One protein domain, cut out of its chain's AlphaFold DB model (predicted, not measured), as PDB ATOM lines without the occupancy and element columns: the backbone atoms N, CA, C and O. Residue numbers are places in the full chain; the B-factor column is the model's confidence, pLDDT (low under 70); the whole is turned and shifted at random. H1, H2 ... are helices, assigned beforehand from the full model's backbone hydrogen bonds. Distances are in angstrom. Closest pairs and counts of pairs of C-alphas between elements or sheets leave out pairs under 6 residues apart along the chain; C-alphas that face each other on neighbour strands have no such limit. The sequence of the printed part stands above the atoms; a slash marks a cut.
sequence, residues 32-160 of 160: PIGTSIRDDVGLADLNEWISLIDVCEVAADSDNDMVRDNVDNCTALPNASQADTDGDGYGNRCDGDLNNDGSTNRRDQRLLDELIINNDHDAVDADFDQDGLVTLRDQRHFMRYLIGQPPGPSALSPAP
ATOM      1  N   PRO A  32      37.259 -22.245  -1.928       57.53
ATOM      2  CA  PRO A  32      36.849 -22.846  -0.668       57.53
ATOM      3  C   PRO A  32      37.774 -22.374   0.463       57.53
ATOM      4  O   PRO A  32      39.004 -22.456   0.345       57.53
ATOM      5  N   ILE A  33      37.175 -21.886   1.555       52.31
ATOM      6  CA  ILE A  33      37.888 -21.437   2.757       52.31
ATOM      7  C   ILE A  33      38.792 -22.579   3.247       52.31
ATOM      8  O   ILE A  33      38.320 -23.694   3.469       52.31
ATOM      9  N   GLY A  34      40.090 -22.302   3.399       54.28
ATOM     10  CA  GLY A  34      41.086 -23.274   3.867       54.28
ATOM     11  C   GLY A  34      41.786 -24.091   2.774       54.28
ATOM     12  O   GLY A  34      42.517 -25.026   3.098       54.28
ATOM     13  N   THR A  35      41.605 -23.764   1.493       61.03
ATOM     14  CA  THR A  35      42.436 -24.337   0.418       61.03
ATOM     15  C   THR A  35      43.773 -23.600   0.302       61.03
ATOM     16  O   THR A  35      43.846 -22.392   0.498       61.03
ATOM     17  N   SER A  36      44.850 -24.315  -0.042       61.12
ATOM     18  CA  SER A  36      46.181 -23.731  -0.296       61.12
ATOM     19  C   SER A  36      46.294 -23.056  -1.672       61.12
ATOM     20  O   SER A  36      47.400 -22.842  -2.168       61.12
ATOM     21  N   ILE A  37      45.164 -22.801  -2.333       63.69
ATOM     22  CA  ILE A  37      45.120 -22.151  -3.638       63.69
ATOM     23  C   ILE A  37      45.249 -20.652  -3.377       63.69
ATOM     24  O   ILE A  37      44.389 -20.065  -2.723       63.69
ATOM     25  N   ARG A  38      46.335 -20.043  -3.863       62.84
ATOM     26  CA  ARG A  38      46.453 -18.585  -3.884       62.84
ATOM     27  C   ARG A  38      45.422 -18.037  -4.863       62.84
ATOM     28  O   ARG A  38      45.426 -18.393  -6.037       62.84
ATOM     29  N   ASP A  39      44.529 -17.207  -4.349       74.06
ATOM     30  CA  ASP A  39      43.659 -16.374  -5.165       74.06
ATOM     31  C   ASP A  39      44.463 -15.151  -5.594       74.06
ATOM     32  O   ASP A  39      44.525 -14.158  -4.875       74.06
ATOM     33  N   ASP A  40      45.163 -15.258  -6.721       79.62
ATOM     34  CA  ASP A  40      46.030 -14.182  -7.206       79.62
ATOM     35  C   ASP A  40      45.233 -12.908  -7.541       79.62
ATOM     36  O   ASP A  40      45.781 -11.812  -7.437       79.62
ATOM     37  N   VAL A  41      43.941 -13.040  -7.878       77.62
ATOM     38  CA  VAL A  41      43.031 -11.904  -8.107       77.62
ATOM     39  C   VAL A  41      42.687 -11.246  -6.776       77.62
ATOM     40  O   VAL A  41      42.955 -10.063  -6.596       77.62
ATOM     41  N   GLY A  42      42.208 -12.020  -5.799       73.94
ATOM     42  CA  GLY A  42      41.914 -11.500  -4.460       73.94
ATOM     43  C   GLY A  42      43.149 -10.945  -3.739       73.94
ATOM     44  O   GLY A  42      43.046  -9.991  -2.972       73.94
ATOM     45  N   LEU A  43      44.335 -11.500  -4.000       82.31
ATOM     46  CA  LEU A  43      45.601 -10.989  -3.477       82.31
ATOM     47  C   LEU A  43      46.015  -9.674  -4.150       82.31
ATOM     48  O   LEU A  43      46.568  -8.809  -3.474       82.31
ATOM     49  N   ALA A  44      45.768  -9.512  -5.451       80.94
ATOM     50  CA  ALA A  44      46.005  -8.254  -6.154       80.94
ATOM     51  C   ALA A  44      45.066  -7.153  -5.641       80.94
ATOM     52  O   ALA A  44      45.554  -6.082  -5.286       80.94
ATOM     53  N   ASP A  45      43.777  -7.459  -5.485       80.25
ATOM     54  CA  ASP A  45      42.779  -6.536  -4.934       80.25
ATOM     55  C   ASP A  45      43.119  -6.144  -3.485       80.25
ATOM     56  O   ASP A  45      43.036  -4.976  -3.112       80.25
ATOM     57  N   LEU A  46      43.561  -7.102  -2.660       81.12
ATOM     58  CA  LEU A  46      44.007  -6.833  -1.290       81.12
ATOM     59  C   LEU A  46      45.269  -5.963  -1.259       81.12
ATOM     60  O   LEU A  46      45.368  -5.070  -0.423       81.12
ATOM     61  N   ASN A  47      46.232  -6.208  -2.150       83.69
ATOM     62  CA  ASN A  47      47.455  -5.408  -2.229       83.69
ATOM     63  C   ASN A  47      47.186  -3.992  -2.754       83.69
ATOM     64  O   ASN A  47      47.841  -3.058  -2.302       83.69
ATOM     65  N   GLU A  48      46.233  -3.823  -3.671       86.56
ATOM     66  CA  GLU A  48      45.742  -2.511  -4.099       86.56
ATOM     67  C   GLU A  48      45.027  -1.802  -2.946       86.56
ATOM     68  O   GLU A  48      45.284  -0.640  -2.668       86.56
ATOM     69  N   TRP A  49      44.195  -2.515  -2.187       79.31
ATOM     70  CA  TRP A  49      43.532  -1.939  -1.020       79.31
ATOM     71  C   TRP A  49      44.533  -1.519   0.063       79.31
ATOM     72  O   TRP A  49      44.410  -0.429   0.609       79.31
ATOM     73  N   ILE A  50      45.561  -2.336   0.330       81.75
ATOM     74  CA  ILE A  50      46.654  -2.020   1.264       81.75
ATOM     75  C   ILE A  50      47.506  -0.852   0.758       81.75
ATOM     76  O   ILE A  50      47.943  -0.042   1.568       81.75
ATOM     77  N   SER A  51      47.745  -0.729  -0.549       80.00
ATOM     78  CA  SER A  51      48.509   0.401  -1.096       80.00
ATOM     79  C   SER A  51      47.725   1.715  -1.091       80.00
ATOM     80  O   SER A  51      48.332   2.783  -1.151       80.00
ATOM     81  N   LEU A  52      46.394   1.635  -0.992       72.94
ATOM     82  CA  LEU A  52      45.483   2.760  -0.779       72.94
ATOM     83  C   LEU A  52      45.242   3.069   0.703       72.94
ATOM     84  O   LEU A  52      44.623   4.091   1.009       72.94
ATOM     85  N   ILE A  53      45.722   2.221   1.621       77.06
ATOM     86  CA  ILE A  53      45.889   2.620   3.015       77.06
ATOM     87  C   ILE A  53      47.020   3.639   2.999       77.06
ATOM     88  O   ILE A  53      48.200   3.289   3.032       77.06
ATOM     89  N   ASP A  54      46.634   4.909   2.916       67.88
ATOM     90  CA  ASP A  54      47.488   6.002   3.334       67.88
ATOM     91  C   ASP A  54      47.902   5.657   4.762       67.88
ATOM     92  O   ASP A  54      47.072   5.592   5.676       67.88
ATOM     93  N   VAL A  55      49.165   5.270   4.930       60.62
ATOM     94  CA  VAL A  55      49.739   5.096   6.254       60.62
ATOM     95  C   VAL A  55      49.639   6.492   6.821       60.62
ATOM     96  O   VAL A  55      50.422   7.329   6.383       60.62
ATOM     97  N   CYS A  56      48.627   6.747   7.672       63.09
ATOM     98  CA  CYS A  56      48.439   8.027   8.344       63.09
ATOM     99  C   CYS A  56      49.832   8.509   8.673       63.09
ATOM    100  O   CYS A  56      50.514   7.819   9.435       63.09
ATOM    101  N   GLU A  57      50.278   9.577   8.008       65.62
ATOM    102  CA  GLU A  57      51.591  10.133   8.258       65.62
ATOM    103  C   GLU A  57      51.669  10.238   9.777       65.62
ATOM    104  O   GLU A  57      50.826  10.905  10.399       65.62
ATOM    105  N   VAL A  58      52.546   9.431  10.385       66.25
ATOM    106  CA  VAL A  58      52.738   9.453  11.830       66.25
ATOM    107  C   VAL A  58      53.523  10.727  12.040       66.25
ATOM    108  O   VAL A  58      54.749  10.725  12.123       66.25
ATOM    109  N   ALA A  59      52.807  11.844  11.959       78.31
ATOM    110  CA  ALA A  59      53.297  13.114  12.416       78.31
ATOM    111  C   ALA A  59      53.817  12.876  13.829       78.31
ATOM    112  O   ALA A  59      53.220  12.105  14.586       78.31
ATOM    113  N   ALA A  60      54.974  13.466  14.107       91.19
ATOM    114  CA  ALA A  60      55.632  13.278  15.378       91.19
ATOM    115  C   ALA A  60      54.667  13.631  16.518       91.19
ATOM    116  O   ALA A  60      53.890  14.581  16.414       91.19
ATOM    117  N   ASP A  61      54.701  12.792  17.537       94.19
ATOM    118  CA  ASP A  61      54.021  12.931  18.816       94.19
ATOM    119  C   ASP A  61      55.113  12.576  19.829       94.19
ATOM    120  O   ASP A  61      55.478  11.408  20.015       94.19
ATOM    121  N   SER A  62      55.798  13.610  20.301       95.38
ATOM    122  CA  SER A  62      57.043  13.505  21.053       95.38
ATOM    123  C   SER A  62      56.804  13.039  22.485       95.38
ATOM    124  O   SER A  62      57.680  12.392  23.073       95.38
ATOM    125  N   ASP A  63      55.630  13.319  23.042       96.19
ATOM    126  CA  ASP A  63      55.275  12.983  24.414       96.19
ATOM    127  C   ASP A  63      54.299  11.789  24.523       96.19
ATOM    128  O   ASP A  63      54.227  11.150  25.579       96.19
ATOM    129  N   ASN A  64      53.752  11.329  23.396       96.06
ATOM    130  CA  ASN A  64      52.869  10.172  23.224       96.06
ATOM    131  C   ASN A  64      51.486  10.360  23.857       96.06
ATOM    132  O   ASN A  64      50.962   9.431  24.494       96.06
ATOM    133  N   ASP A  65      50.890  11.536  23.695       96.00
ATOM    134  CA  ASP A  65      49.566  11.864  24.220       96.00
ATOM    135  C   ASP A  65      48.428  11.762  23.184       96.00
ATOM    136  O   ASP A  65      47.258  11.950  23.528       96.00
ATOM    137  N   MET A  66      48.751  11.335  21.956       94.62
ATOM    138  CA  MET A  66      47.865  11.245  20.788       94.62
ATOM    139  C   MET A  66      47.536  12.587  20.115       94.62
ATOM    140  O   MET A  66      46.690  12.620  19.207       94.62
ATOM    141  N   VAL A  67      48.212  13.666  20.493       94.69
ATOM    142  CA  VAL A  67      48.229  14.957  19.810       94.69
ATOM    143  C   VAL A  67      49.540  15.070  19.036       94.69
ATOM    144  O   VAL A  67      50.582  14.552  19.411       94.69
ATOM    145  N   ARG A  68      49.479  15.663  17.843       94.69
ATOM    146  CA  ARG A  68      50.674  15.816  17.006       94.69
ATOM    147  C   ARG A  68      51.450  17.036  17.469       94.69
ATOM    148  O   ARG A  68      50.840  18.091  17.633       94.69
ATOM    149  N   ASP A  69      52.777  16.939  17.477       94.75
ATOM    150  CA  ASP A  69      53.696  18.000  17.904       94.75
ATOM    151  C   ASP A  69      53.382  19.363  17.279       94.75
ATOM    152  O   ASP A  69      53.611  20.385  17.896       94.75
ATOM    153  N   ASN A  70      52.880  19.421  16.040       93.75
ATOM    154  CA  ASN A  70      52.632  20.683  15.334       93.75
ATOM    155  C   ASN A  70      51.339  21.414  15.736       93.75
ATOM    156  O   ASN A  70      51.097  22.516  15.242       93.75
ATOM    157  N   VAL A  71      50.493  20.792  16.552       95.19
ATOM    158  CA  VAL A  71      49.232  21.357  17.055       95.19
ATOM    159  C   VAL A  71      49.095  21.190  18.570       95.19
ATOM    160  O   VAL A  71      48.010  21.411  19.094       95.19
ATOM    161  N   ASP A  72      50.175  20.794  19.240       97.19
ATOM    162  CA  ASP A  72      50.218  20.490  20.663       97.19
ATOM    163  C   ASP A  72      50.627  21.724  21.485       97.19
ATOM    164  O   ASP A  72      51.672  22.341  21.235       97.19
ATOM    165  N   ASN A  73      49.801  22.099  22.463       96.81
ATOM    166  CA  ASN A  73      50.083  23.202  23.377       96.81
ATOM    167  C   ASN A  73      51.029  22.839  24.542       96.81
ATOM    168  O   ASN A  73      51.435  23.738  25.279       96.81
ATOM    169  N   CYS A  74      51.444  21.571  24.674       96.81
ATOM    170  CA  CYS A  74      52.453  21.088  25.621       96.81
ATOM    171  C   CYS A  74      53.346  19.962  25.060       96.81
ATOM    172  O   CYS A  74      53.537  18.951  25.722       96.81
ATOM    173  N   THR A  75      54.032  20.206  23.939       96.75
ATOM    174  CA  THR A  75      54.926  19.283  23.174       96.75
ATOM    175  C   THR A  75      55.921  18.377  23.929       96.75
ATOM    176  O   THR A  75      56.588  17.536  23.319       96.75
ATOM    177  N   ALA A  76      56.123  18.571  25.232       95.12
ATOM    178  CA  ALA A  76      57.019  17.773  26.066       95.12
ATOM    179  C   ALA A  76      56.320  17.046  27.231       95.12
ATOM    180  O   ALA A  76      56.983  16.272  27.935       95.12
ATOM    181  N   LEU A  77      55.040  17.320  27.498       95.31
ATOM    182  CA  LEU A  77      54.304  16.827  28.659       95.31
ATOM    183  C   LEU A  77      52.890  16.387  28.259       95.31
ATOM    184  O   LEU A  77      52.041  17.253  28.068       95.31
ATOM    185  N   PRO A  78      52.578  15.078  28.349       96.19
ATOM    186  CA  PRO A  78      51.347  14.542  27.780       96.19
ATOM    187  C   PRO A  78      50.093  15.240  28.285       96.19
ATOM    188  O   PRO A  78      49.829  15.201  29.490       96.19
ATOM    189  N   ASN A  79      49.270  15.804  27.415       95.50
ATOM    190  CA  ASN A  79      48.028  16.472  27.779       95.50
ATOM    191  C   ASN A  79      46.959  16.311  26.692       95.50
ATOM    192  O   ASN A  79      46.451  17.283  26.149       95.50
ATOM    193  N   ALA A  80      46.503  15.075  26.479       96.12
ATOM    194  CA  ALA A  80      45.517  14.725  25.449       96.12
ATOM    195  C   ALA A  80      44.227  15.581  25.431       96.12
ATOM    196  O   ALA A  80      43.516  15.613  24.426       96.12
ATOM    197  N   SER A  81      43.875  16.235  26.546       95.12
ATOM    198  CA  SER A  81      42.735  17.158  26.634       95.12
ATOM    199  C   SER A  81      42.984  18.515  25.962       95.12
ATOM    200  O   SER A  81      42.018  19.188  25.606       95.12
ATOM    201  N   GLN A  82      44.256  18.897  25.801       95.50
ATOM    202  CA  GLN A  82      44.738  20.178  25.284       95.50
ATOM    203  C   GLN A  82      44.098  21.376  26.001       95.50
ATOM    204  O   GLN A  82      43.843  22.410  25.388       95.50
ATOM    205  N   ALA A  83      43.805  21.231  27.299       94.56
ATOM    206  CA  ALA A  83      43.275  22.318  28.115       94.56
ATOM    207  C   ALA A  83      44.262  23.497  28.143       94.56
ATOM    208  O   ALA A  83      45.444  23.291  28.401       94.56
ATOM    209  N   ASP A  84      43.742  24.685  27.848       93.69
ATOM    210  CA  ASP A  84      44.403  25.995  27.829       93.69
ATOM    211  C   ASP A  84      43.303  26.998  28.211       93.69
ATOM    212  O   ASP A  84      42.373  27.252  27.437       93.69
ATOM    213  N   THR A  85      43.273  27.388  29.484       91.44
ATOM    214  CA  THR A  85      42.096  28.041  30.090       91.44
ATOM    215  C   THR A  85      42.132  29.553  29.941       91.44
ATOM    216  O   THR A  85      41.076  30.183  29.817       91.44
ATOM    217  N   ASP A  86      43.323  30.135  29.959       90.50
ATOM    218  CA  ASP A  86      43.536  31.561  29.750       90.50
ATOM    219  C   ASP A  86      43.708  31.916  28.259       90.50
ATOM    220  O   ASP A  86      43.490  33.070  27.873       90.50
ATOM    221  N   GLY A  87      43.939  30.913  27.406       92.31
ATOM    222  CA  GLY A  87      43.982  31.033  25.957       92.31
ATOM    223  C   GLY A  87      45.294  31.617  25.457       92.31
ATOM    224  O   GLY A  87      45.297  32.243  24.389       92.31
ATOM    225  N   ASP A  88      46.372  31.478  26.223       92.94
ATOM    226  CA  ASP A  88      47.660  32.079  25.908       92.94
ATOM    227  C   ASP A  88      48.513  31.218  24.955       92.94
ATOM    228  O   ASP A  88      49.505  31.694  24.394       92.94
ATOM    229  N   GLY A  89      48.061  29.994  24.666       94.50
ATOM    230  CA  GLY A  89      48.695  29.050  23.756       94.50
ATOM    231  C   GLY A  89      49.602  28.031  24.444       94.50
ATOM    232  O   GLY A  89      50.105  27.140  23.748       94.50
ATOM    233  N   TYR A  90      49.810  28.111  25.757       95.38
ATOM    234  CA  TYR A  90      50.416  27.054  26.558       95.38
ATOM    235  C   TYR A  90      49.321  26.232  27.242       95.38
ATOM    236  O   TYR A  90      48.319  26.743  27.722       95.38
ATOM    237  N   GLY A  91      49.464  24.906  27.239       95.31
ATOM    238  CA  GLY A  91      48.479  24.068  27.915       95.31
ATOM    239  C   GLY A  91      48.637  24.140  29.431       95.31
ATOM    240  O   GLY A  91      49.766  24.117  29.928       95.31
ATOM    241  N   ASN A  92      47.523  24.068  30.170       95.25
ATOM    242  CA  ASN A  92      47.486  24.126  31.639       95.25
ATOM    243  C   ASN A  92      48.544  23.221  32.295       95.25
ATOM    244  O   ASN A  92      49.043  23.508  33.365       95.25
ATOM    245  N   ARG A  93      48.907  22.081  31.688       95.81
ATOM    246  CA  ARG A  93      49.873  21.133  32.272       95.81
ATOM    247  C   ARG A  93      51.335  21.585  32.219       95.81
ATOM    248  O   ARG A  93      52.141  21.132  33.041       95.81
ATOM    249  N   CYS A  94      51.698  22.381  31.225       95.81
ATOM    250  CA  CYS A  94      53.057  22.872  31.022       95.81
ATOM    251  C   CYS A  94      53.169  24.386  31.211       95.81
ATOM    252  O   CYS A  94      54.281  24.911  31.185       95.81
ATOM    253  N   ASP A  95      52.055  25.073  31.431       95.56
ATOM    254  CA  ASP A  95      52.053  26.446  31.885       95.56
ATOM    255  C   ASP A  95      52.110  26.505  33.415       95.56
ATOM    256  O   ASP A  95      51.407  25.778  34.101       95.56
ATOM    257  N   GLY A  96      53.006  27.313  33.973       95.56
ATOM    258  CA  GLY A  96      53.012  27.649  35.399       95.56
ATOM    259  C   GLY A  96      52.940  29.155  35.642       95.56
ATOM    260  O   GLY A  96      52.964  29.596  36.793       95.56
ATOM    261  N   ASP A  97      52.889  29.957  34.589       95.12
ATOM    262  CA  ASP A  97      52.872  31.407  34.621       95.12
ATOM    263  C   ASP A  97      51.434  31.915  34.743       95.12
ATOM    264  O   ASP A  97      50.916  32.596  33.873       95.12
ATOM    265  N   LEU A  98      50.810  31.626  35.889       93.81
ATOM    266  CA  LEU A  98      49.413  31.964  36.207       93.81
ATOM    267  C   LEU A  98      49.081  33.470  36.151       93.81
ATOM    268  O   LEU A  98      47.947  33.876  36.421       93.81
ATOM    269  N   ASN A  99      50.085  34.325  35.956       93.19
ATOM    270  CA  ASN A  99      49.922  35.767  35.808       93.19
ATOM    271  C   ASN A  99      50.391  36.307  34.446       93.19
ATOM    272  O   ASN A  99      50.341  37.524  34.238       93.19
ATOM    273  N   ASN A 100      50.837  35.414  33.561       92.75
ATOM    274  CA  ASN A 100      51.296  35.641  32.195       92.75
ATOM    275  C   ASN A 100      52.330  36.780  32.121       92.75
ATOM    276  O   ASN A 100      52.289  37.626  31.219       92.75
ATOM    277  N   ASP A 101      53.256  36.848  33.095       92.81
ATOM    278  CA  ASP A 101      54.365  37.821  33.101       92.81
ATOM    279  C   ASP A 101      55.647  37.305  32.421       92.81
ATOM    280  O   ASP A 101      56.691  37.971  32.428       92.81
ATOM    281  N   GLY A 102      55.543  36.155  31.759       91.00
ATOM    282  CA  GLY A 102      56.579  35.426  31.042       91.00
ATOM    283  C   GLY A 102      57.493  34.617  31.960       91.00
ATOM    284  O   GLY A 102      58.639  34.341  31.582       91.00
ATOM    285  N   SER A 103      57.098  34.328  33.204       93.19
ATOM    286  CA  SER A 103      57.996  33.734  34.201       93.19
ATOM    287  C   SER A 103      57.288  33.011  35.344       93.19
ATOM    288  O   SER A 103      56.908  33.639  36.324       93.19
ATOM    289  N   THR A 104      57.356  31.678  35.370       96.31
ATOM    290  CA  THR A 104      56.892  30.881  36.517       96.31
ATOM    291  C   THR A 104      57.745  31.106  37.771       96.31
ATOM    292  O   THR A 104      58.858  30.579  37.917       96.31
ATOM    293  N   ASN A 105      57.234  31.881  38.726       95.94
ATOM    294  CA  ASN A 105      57.963  32.300  39.915       95.94
ATOM    295  C   ASN A 105      57.104  32.299  41.200       95.94
ATOM    296  O   ASN A 105      56.050  31.681  41.310       95.94
ATOM    297  N   ARG A 106      57.597  32.952  42.265       96.00
ATOM    298  CA  ARG A 106      56.888  33.006  43.560       96.00
ATOM    299  C   ARG A 106      55.595  33.837  43.487       96.00
ATOM    300  O   ARG A 106      54.793  33.782  44.414       96.00
ATOM    301  N   ARG A 107      55.421  34.683  42.470       96.06
ATOM    302  CA  ARG A 107      54.162  35.399  42.217       96.06
ATOM    303  C   ARG A 107      53.072  34.406  41.838       96.06
ATOM    304  O   ARG A 107      52.065  34.393  42.534       96.06
ATOM    305  N   ASP A 108      53.359  33.508  40.910       95.38
ATOM    306  CA  ASP A 108      52.460  32.432  40.477       95.38
ATOM    307  C   ASP A 108      52.175  31.460  41.608       95.38
ATOM    308  O   ASP A 108      51.026  31.145  41.887       95.38
ATOM    309  N   GLN A 109      53.204  31.098  42.383       95.69
ATOM    310  CA  GLN A 109      53.003  30.269  43.571       95.69
ATOM    311  C   GLN A 109      51.983  30.889  44.545       95.69
ATOM    312  O   GLN A 109      51.185  30.171  45.138       95.69
ATOM    313  N   ARG A 110      51.996  32.218  44.726       95.06
ATOM    314  CA  ARG A 110      51.017  32.887  45.596       95.06
ATOM    315  C   ARG A 110      49.611  32.868  45.007       95.06
ATOM    316  O   ARG A 110      48.673  32.753  45.786       95.06
ATOM    317  N   LEU A 111      49.481  32.979  43.685       93.25
ATOM    318  CA  LEU A 111      48.192  32.853  43.006       93.25
ATOM    319  C   LEU A 111      47.643  31.437  43.178       93.25
ATOM    320  O   LEU A 111      46.519  31.278  43.637       93.25
ATOM    321  N   LEU A 112      48.467  30.414  42.953       93.94
ATOM    322  CA  LEU A 112      48.093  29.020  43.182       93.94
ATOM    323  C   LEU A 112      47.654  28.764  44.631       93.94
ATOM    324  O   LEU A 112      46.624  28.137  44.875       93.94
ATOM    325  N   ASP A 113      48.419  29.268  45.603       93.56
ATOM    326  CA  ASP A 113      48.076  29.149  47.021       93.56
ATOM    327  C   ASP A 113      46.718  29.811  47.325       93.56
ATOM    328  O   ASP A 113      45.929  29.274  48.104       93.56
ATOM    329  N   GLU A 114      46.423  30.955  46.700       91.81
ATOM    330  CA  GLU A 114      45.149  31.666  46.838       91.81
ATOM    331  C   GLU A 114      43.974  30.882  46.233       91.81
ATOM    332  O   GLU A 114      42.938  30.748  46.892       91.81
ATOM    333  N   LEU A 115      44.147  30.292  45.045       91.19
ATOM    334  CA  LEU A 115      43.133  29.450  44.394       91.19
ATOM    335  C   LEU A 115      42.763  28.239  45.261       91.19
ATOM    336  O   LEU A 115      41.583  27.970  45.506       91.19
ATOM    337  N   ILE A 116      43.772  27.564  45.817       91.06
ATOM    338  CA  ILE A 116      43.575  26.402  46.692       91.06
ATOM    339  C   ILE A 116      42.846  26.796  47.985       91.06
ATOM    340  O   ILE A 116      41.967  26.068  48.445       91.06
ATOM    341  N   ILE A 117      43.188  27.940  48.590       89.44
ATOM    342  CA  ILE A 117      42.561  28.408  49.839       89.44
ATOM    343  C   ILE A 117      41.091  28.777  49.623       89.44
ATOM    344  O   ILE A 117      40.256  28.490  50.486       89.44
ATOM    345  N   ASN A 118      40.776  29.399  48.490       88.25
ATOM    346  CA  ASN A 118      39.416  29.821  48.165       88.25
ATOM    347  C   ASN A 118      38.546  28.674  47.632       88.25
ATOM    348  O   ASN A 118      37.339  28.862  47.476       88.25
ATOM    349  N   ASN A 119      39.133  27.488  47.415       82.69
ATOM    350  CA  ASN A 119      38.483  26.350  46.766       82.69
ATOM    351  C   ASN A 119      37.851  26.766  45.424       82.69
ATOM    352  O   ASN A 119      36.730  26.370  45.093       82.69
ATOM    353  N   ASP A 120      38.563  27.632  44.704       80.06
ATOM    354  CA  ASP A 120      38.153  28.153  43.412       80.06
ATOM    355  C   ASP A 120      38.597  27.165  42.332       80.06
ATOM    356  O   ASP A 120      39.764  27.112  41.950       80.06
ATOM    357  N   HIS A 121      37.658  26.325  41.903       73.00
ATOM    358  CA  HIS A 121      37.878  25.357  40.831       73.00
ATOM    359  C   HIS A 121      37.536  25.927  39.450       73.00
ATOM    360  O   HIS A 121      37.682  25.211  38.463       73.00
ATOM    361  N   ASP A 122      37.084  27.185  39.366       70.75
ATOM    362  CA  ASP A 122      36.765  27.830  38.089       70.75
ATOM    363  C   ASP A 122      38.036  28.419  37.437       70.75
ATOM    364  O   ASP A 122      38.065  28.651  36.228       70.75
ATOM    365  N   ALA A 123      39.119  28.590  38.207       67.06
ATOM    366  CA  ALA A 123      40.459  28.942  37.732       67.06
ATOM    367  C   ALA A 123      41.236  27.702  37.236       67.06
ATOM    368  O   ALA A 123      42.265  27.320  37.795       67.06
ATOM    369  N   VAL A 124      40.699  27.048  36.200       71.81
ATOM    370  CA  VAL A 124      41.141  25.723  35.712       71.81
ATOM    371  C   VAL A 124      42.575  25.721  35.163       71.81
ATOM    372  O   VAL A 124      43.181  24.657  35.089       71.81
ATOM    373  N   ASP A 125      43.153  26.884  34.854       88.88
ATOM    374  CA  ASP A 125      44.546  26.999  34.395       88.88
ATOM    375  C   ASP A 125      45.562  26.369  35.374       88.88
ATOM    376  O   ASP A 125      46.552  25.763  34.984       88.88
ATOM    377  N   ALA A 126      45.235  26.375  36.669       93.62
ATOM    378  CA  ALA A 126      46.055  25.789  37.727       93.62
ATOM    379  C   ALA A 126      45.875  24.263  37.944       93.62
ATOM    380  O   ALA A 126      46.396  23.728  38.928       93.62
ATOM    381  N   ASP A 127      45.131  23.558  37.084       92.44
ATOM    382  CA  ASP A 127      44.968  22.089  37.100       92.44
ATOM    383  C   ASP A 127      46.124  21.399  36.348       92.44
ATOM    384  O   ASP A 127      45.997  20.922  35.214       92.44
ATOM    385  N   PHE A 128      47.297  21.373  36.982       94.19
ATOM    386  CA  PHE A 128      48.541  20.909  36.362       94.19
ATOM    387  C   PHE A 128      48.585  19.394  36.140       94.19
ATOM    388  O   PHE A 128      49.384  18.915  35.326       94.19
ATOM    389  N   ASP A 129      47.787  18.614  36.873       92.06
ATOM    390  CA  ASP A 129      47.726  17.160  36.696       92.06
ATOM    391  C   ASP A 129      46.474  16.637  35.980       92.06
ATOM    392  O   ASP A 129      46.398  15.429  35.714       92.06
ATOM    393  N   GLN A 130      45.609  17.555  35.537       90.62
ATOM    394  CA  GLN A 130      44.439  17.317  34.694       90.62
ATOM    395  C   GLN A 130      43.437  16.341  35.312       90.62
ATOM    396  O   GLN A 130      42.856  15.502  34.610       90.62
ATOM    397  N   ASP A 131      43.238  16.414  36.627       90.56
ATOM    398  CA  ASP A 131      42.189  15.653  37.306       90.56
ATOM    399  C   ASP A 131      40.881  16.443  37.507       90.56
ATOM    400  O   ASP A 131      39.881  15.885  37.979       90.56
ATOM    401  N   GLY A 132      40.841  17.683  37.008       88.69
ATOM    402  CA  GLY A 132      39.680  18.567  36.981       88.69
ATOM    403  C   GLY A 132      39.507  19.386  38.256       88.69
ATOM    404  O   GLY A 132      38.443  19.983  38.444       88.69
ATOM    405  N   LEU A 133      40.488  19.375  39.163       89.38
ATOM    406  CA  LEU A 133      40.416  20.036  40.461       89.38
ATOM    407  C   LEU A 133      41.739  20.715  40.806       89.38
ATOM    408  O   LEU A 133      42.754  20.059  40.963       89.38
ATOM    409  N   VAL A 134      41.694  22.011  41.113       91.50
ATOM    410  CA  VAL A 134      42.849  22.718  41.688       91.50
ATOM    411  C   VAL A 134      43.006  22.363  43.173       91.50
ATOM    412  O   VAL A 134      42.202  22.763  44.021       91.50
ATOM    413  N   THR A 135      44.034  21.586  43.511       92.38
ATOM    414  CA  THR A 135      44.284  21.064  44.861       92.38
ATOM    415  C   THR A 135      45.762  21.142  45.278       92.38
ATOM    416  O   THR A 135      46.657  21.576  44.557       92.38
ATOM    417  N   LEU A 136      46.077  20.639  46.479       93.62
ATOM    418  CA  LEU A 136      47.469  20.450  46.918       93.62
ATOM    419  C   LEU A 136      48.257  19.465  46.035       93.62
ATOM    420  O   LEU A 136      49.470  19.316  46.217       93.62
ATOM    421  N   ARG A 137      47.590  18.708  45.158       95.12
ATOM    422  CA  ARG A 137      48.251  17.827  44.197       95.12
ATOM    423  C   ARG A 137      48.900  18.646  43.081       95.12
ATOM    424  O   ARG A 137      50.091  18.445  42.838       95.12
ATOM    425  N   ASP A 138      48.201  19.660  42.593       94.25
ATOM    426  CA  ASP A 138      48.689  20.669  41.650       94.25
ATOM    427  C   ASP A 138      49.818  21.483  42.253       94.25
ATOM    428  O   ASP A 138      50.882  21.600  41.655       94.25
ATOM    429  N   GLN A 139      49.686  21.907  43.513       95.12
ATOM    430  CA  GLN A 139      50.780  22.585  44.217       95.12
ATOM    431  C   GLN A 139      52.066  21.744  44.256       95.12
ATOM    432  O   GLN A 139      53.172  22.265  44.102       95.12
ATOM    433  N   ARG A 140      51.953  20.421  44.442       95.94
ATOM    434  CA  ARG A 140      53.121  19.528  44.374       95.94
ATOM    435  C   ARG A 140      53.660  19.398  42.956       95.94
ATOM    436  O   ARG A 140      54.875  19.275  42.813       95.94
ATOM    437  N   HIS A 141      52.794  19.390  41.947       94.88
ATOM    438  CA  HIS A 141      53.199  19.344  40.545       94.88
ATOM    439  C   HIS A 141      53.956  20.625  40.165       94.88
ATOM    440  O   HIS A 141      55.116  20.552  39.757       94.88
ATOM    441  N   PHE A 142      53.368  21.784  40.455       95.75
ATOM    442  CA  PHE A 142      53.948  23.111  40.279       95.75
ATOM    443  C   PHE A 142      55.343  23.220  40.899       95.75
ATOM    444  O   PHE A 142      56.326  23.517  40.221       95.75
ATOM    445  N   MET A 143      55.461  22.892  42.190       96.00
ATOM    446  CA  MET A 143      56.728  23.012  42.921       96.00
ATOM    447  C   MET A 143      57.799  22.026  42.451       96.00
ATOM    448  O   MET A 143      58.984  22.245  42.704       96.00
ATOM    449  N   ARG A 144      57.402  20.915  41.824       95.12
ATOM    450  CA  ARG A 144      58.329  19.876  41.375       95.12
ATOM    451  C   ARG A 144      58.791  20.075  39.936       95.12
ATOM    452  O   ARG A 144      59.929  19.712  39.644       95.12
ATOM    453  N   TYR A 145      57.924  20.590  39.070       93.56
ATOM    454  CA  TYR A 145      58.140  20.570  37.624       93.56
ATOM    455  C   TYR A 145      58.123  21.953  36.969       93.56
ATOM    456  O   TYR A 145      58.850  22.133  35.999       93.56
ATOM    457  N   LEU A 146      57.365  22.920  37.499       95.38
ATOM    458  CA  LEU A 146      57.099  24.185  36.801       95.38
ATOM    459  C   LEU A 146      57.858  25.374  37.396       95.38
ATOM    460  O   LEU A 146      58.324  26.238  36.658       95.38
ATOM    461  N   ILE A 147      58.048  25.426  38.719       94.50
ATOM    462  CA  ILE A 147      58.683  26.590  39.349       94.50
ATOM    463  C   ILE A 147      60.091  26.865  38.790       94.50
ATOM    464  O   ILE A 147      60.990  26.023  38.841       94.50
ATOM    465  N   GLY A 148      60.293  28.079  38.272       93.50
ATOM    466  CA  GLY A 148      61.542  28.509  37.644       93.50
ATOM    467  C   GLY A 148      61.757  28.020  36.207       93.50
ATOM    468  O   GLY A 148      62.818  28.310  35.652       93.50
ATOM    469  N   GLN A 149      60.802  27.301  35.613       92.88
ATOM    470  CA  GLN A 149      60.767  27.020  34.176       92.88
ATOM    471  C   GLN A 149      59.968  28.114  33.447       92.88
ATOM    472  O   GLN A 149      59.055  28.694  34.038       92.88
ATOM    473  N   PRO A 150      60.297  28.431  32.186       92.19
ATOM    474  CA  PRO A 150      59.383  29.195  31.341       92.19
ATOM    475  C   PRO A 150      58.094  28.387  31.080       92.19
ATOM    476  O   PRO A 150      58.148  27.158  31.179       92.19
ATOM    477  N   PRO A 151      56.975  29.042  30.728       92.88
ATOM    478  CA  PRO A 151      55.769  28.343  30.289       92.88
ATOM    479  C   PRO A 151      56.034  27.523  29.014       92.88
ATOM    480  O   PRO A 151      56.898  27.869  28.195       92.88
ATOM    481  N   GLY A 152      55.320  26.407  28.858       92.94
ATOM    482  CA  GLY A 152      55.465  25.495  27.724       92.94
ATOM    483  C   GLY A 152      56.501  24.375  27.932       92.94
ATOM    484  O   GLY A 152      56.782  23.972  29.063       92.94
ATOM    485  N   PRO A 153      57.095  23.825  26.851       94.12
ATOM    486  CA  PRO A 153      57.052  24.290  25.460       94.12
ATOM    487  C   PRO A 153      55.746  23.958  24.720       94.12
ATOM    488  O   PRO A 153      55.227  22.852  24.837       94.12
ATOM    489  N   SER A 154      55.293  24.892  23.878       94.81
ATOM    490  CA  SER A 154      54.116  24.773  23.004       94.81
ATOM    491  C   SER A 154      54.511  24.916  21.530       94.81
ATOM    492  O   SER A 154      55.462  25.636  21.203       94.81
ATOM    493  N   ALA A 155      53.788  24.246  20.633       94.50
ATOM    494  CA  ALA A 155      53.872  24.486  19.193       94.50
ATOM    495  C   ALA A 155      52.892  25.553  18.697       94.50
ATOM    496  O   ALA A 155      52.992  26.002  17.547       94.50
ATOM    497  N   LEU A 156      51.954  25.975  19.544       92.25
ATOM    498  CA  LEU A 156      51.062  27.080  19.245       92.25
ATOM    499  C   LEU A 156      51.822  28.401  19.398       92.25
ATOM    500  O   LEU A 156      52.755  28.541  20.188       92.25
ATOM    501  N   SER A 157      51.460  29.384  18.576       79.31
ATOM    502  CA  SER A 157      51.991  30.735  18.767       79.31
ATOM    503  C   SER A 157      51.356  31.327  20.021       79.31
ATOM    504  O   SER A 157      50.127  31.283  20.091       79.31
ATOM    505  N   PRO A 158      52.142  31.909  20.947       69.81
ATOM    506  CA  PRO A 158      51.583  32.560  22.119       69.81
ATOM    507  C   PRO A 158      50.560  33.612  21.693       69.81
ATOM    508  O   PRO A 158      50.830  34.392  20.764       69.81
ATOM    509  N   ALA A 159      49.383  33.610  22.311       63.34
ATOM    510  CA  ALA A 159      48.392  34.641  22.063       63.34
ATOM    511  C   ALA A 159      48.931  36.005  22.557       63.34
ATOM    512  O   ALA A 159      49.679  36.058  23.533       63.34
ATOM    513  N   PRO A 160      48.647  37.105  21.834       53.41
ATOM    514  CA  PRO A 160      49.164  38.438  22.152       53.41
ATOM    515  C   PRO A 160      48.515  39.101  23.371       53.41
ATOM    516  O   PRO A 160      47.323  38.826  23.632       53.41
TER     517      PRO A 160
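Overview. This is residues 32 to 160 of the 160 residues of an uncharacterized protein of marine sediment metagenome (UniProt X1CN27). With little regular structure, this is a compact head, mostly of loops, with a helical hairpin of H2 and H3 at one end; from the other end an arm, residues 32 to 57, sticks out, bearing H1 and making the length. The printed part has 129 residues with three named helices, H1, H2, H3 in chain order, and no named strand: all helix, with 36 residues in named elements. The whole is extended, with a radius of gyration of the C-alphas of 22.7 A and spans of 74 by 30 by 23 A.

Along the chain. H2, residues 106 to 118, is 18.3 A long and begins at C-alpha 106 (56.888, 33.006, 43.560). H3 is residues 136 to 146, ending at C-alpha 146 (57.099, 24.185, 36.801). H1, residues 40 to 51, is 16.0 A long.

Arrangement. H2 and H3 touch, their closest C-alphas being Leu 112 and Gln 139, 7.0 A apart. They run opposite ways at a shallow tilt of 13 degrees. H1 is apart from both. In H1, H2 and H3 every O i to N i+4 pair is within hydrogen-bond range.

Size, cuts and confidence. The C-alphas farthest apart, Pro 32 and Arg 107, are 74.4 A apart. The printed part has no cut; both links are long, 54 and 17 residues. pLDDT is under 70 at residues 32 to 38, 54 to 58, 123 and 158 to 160.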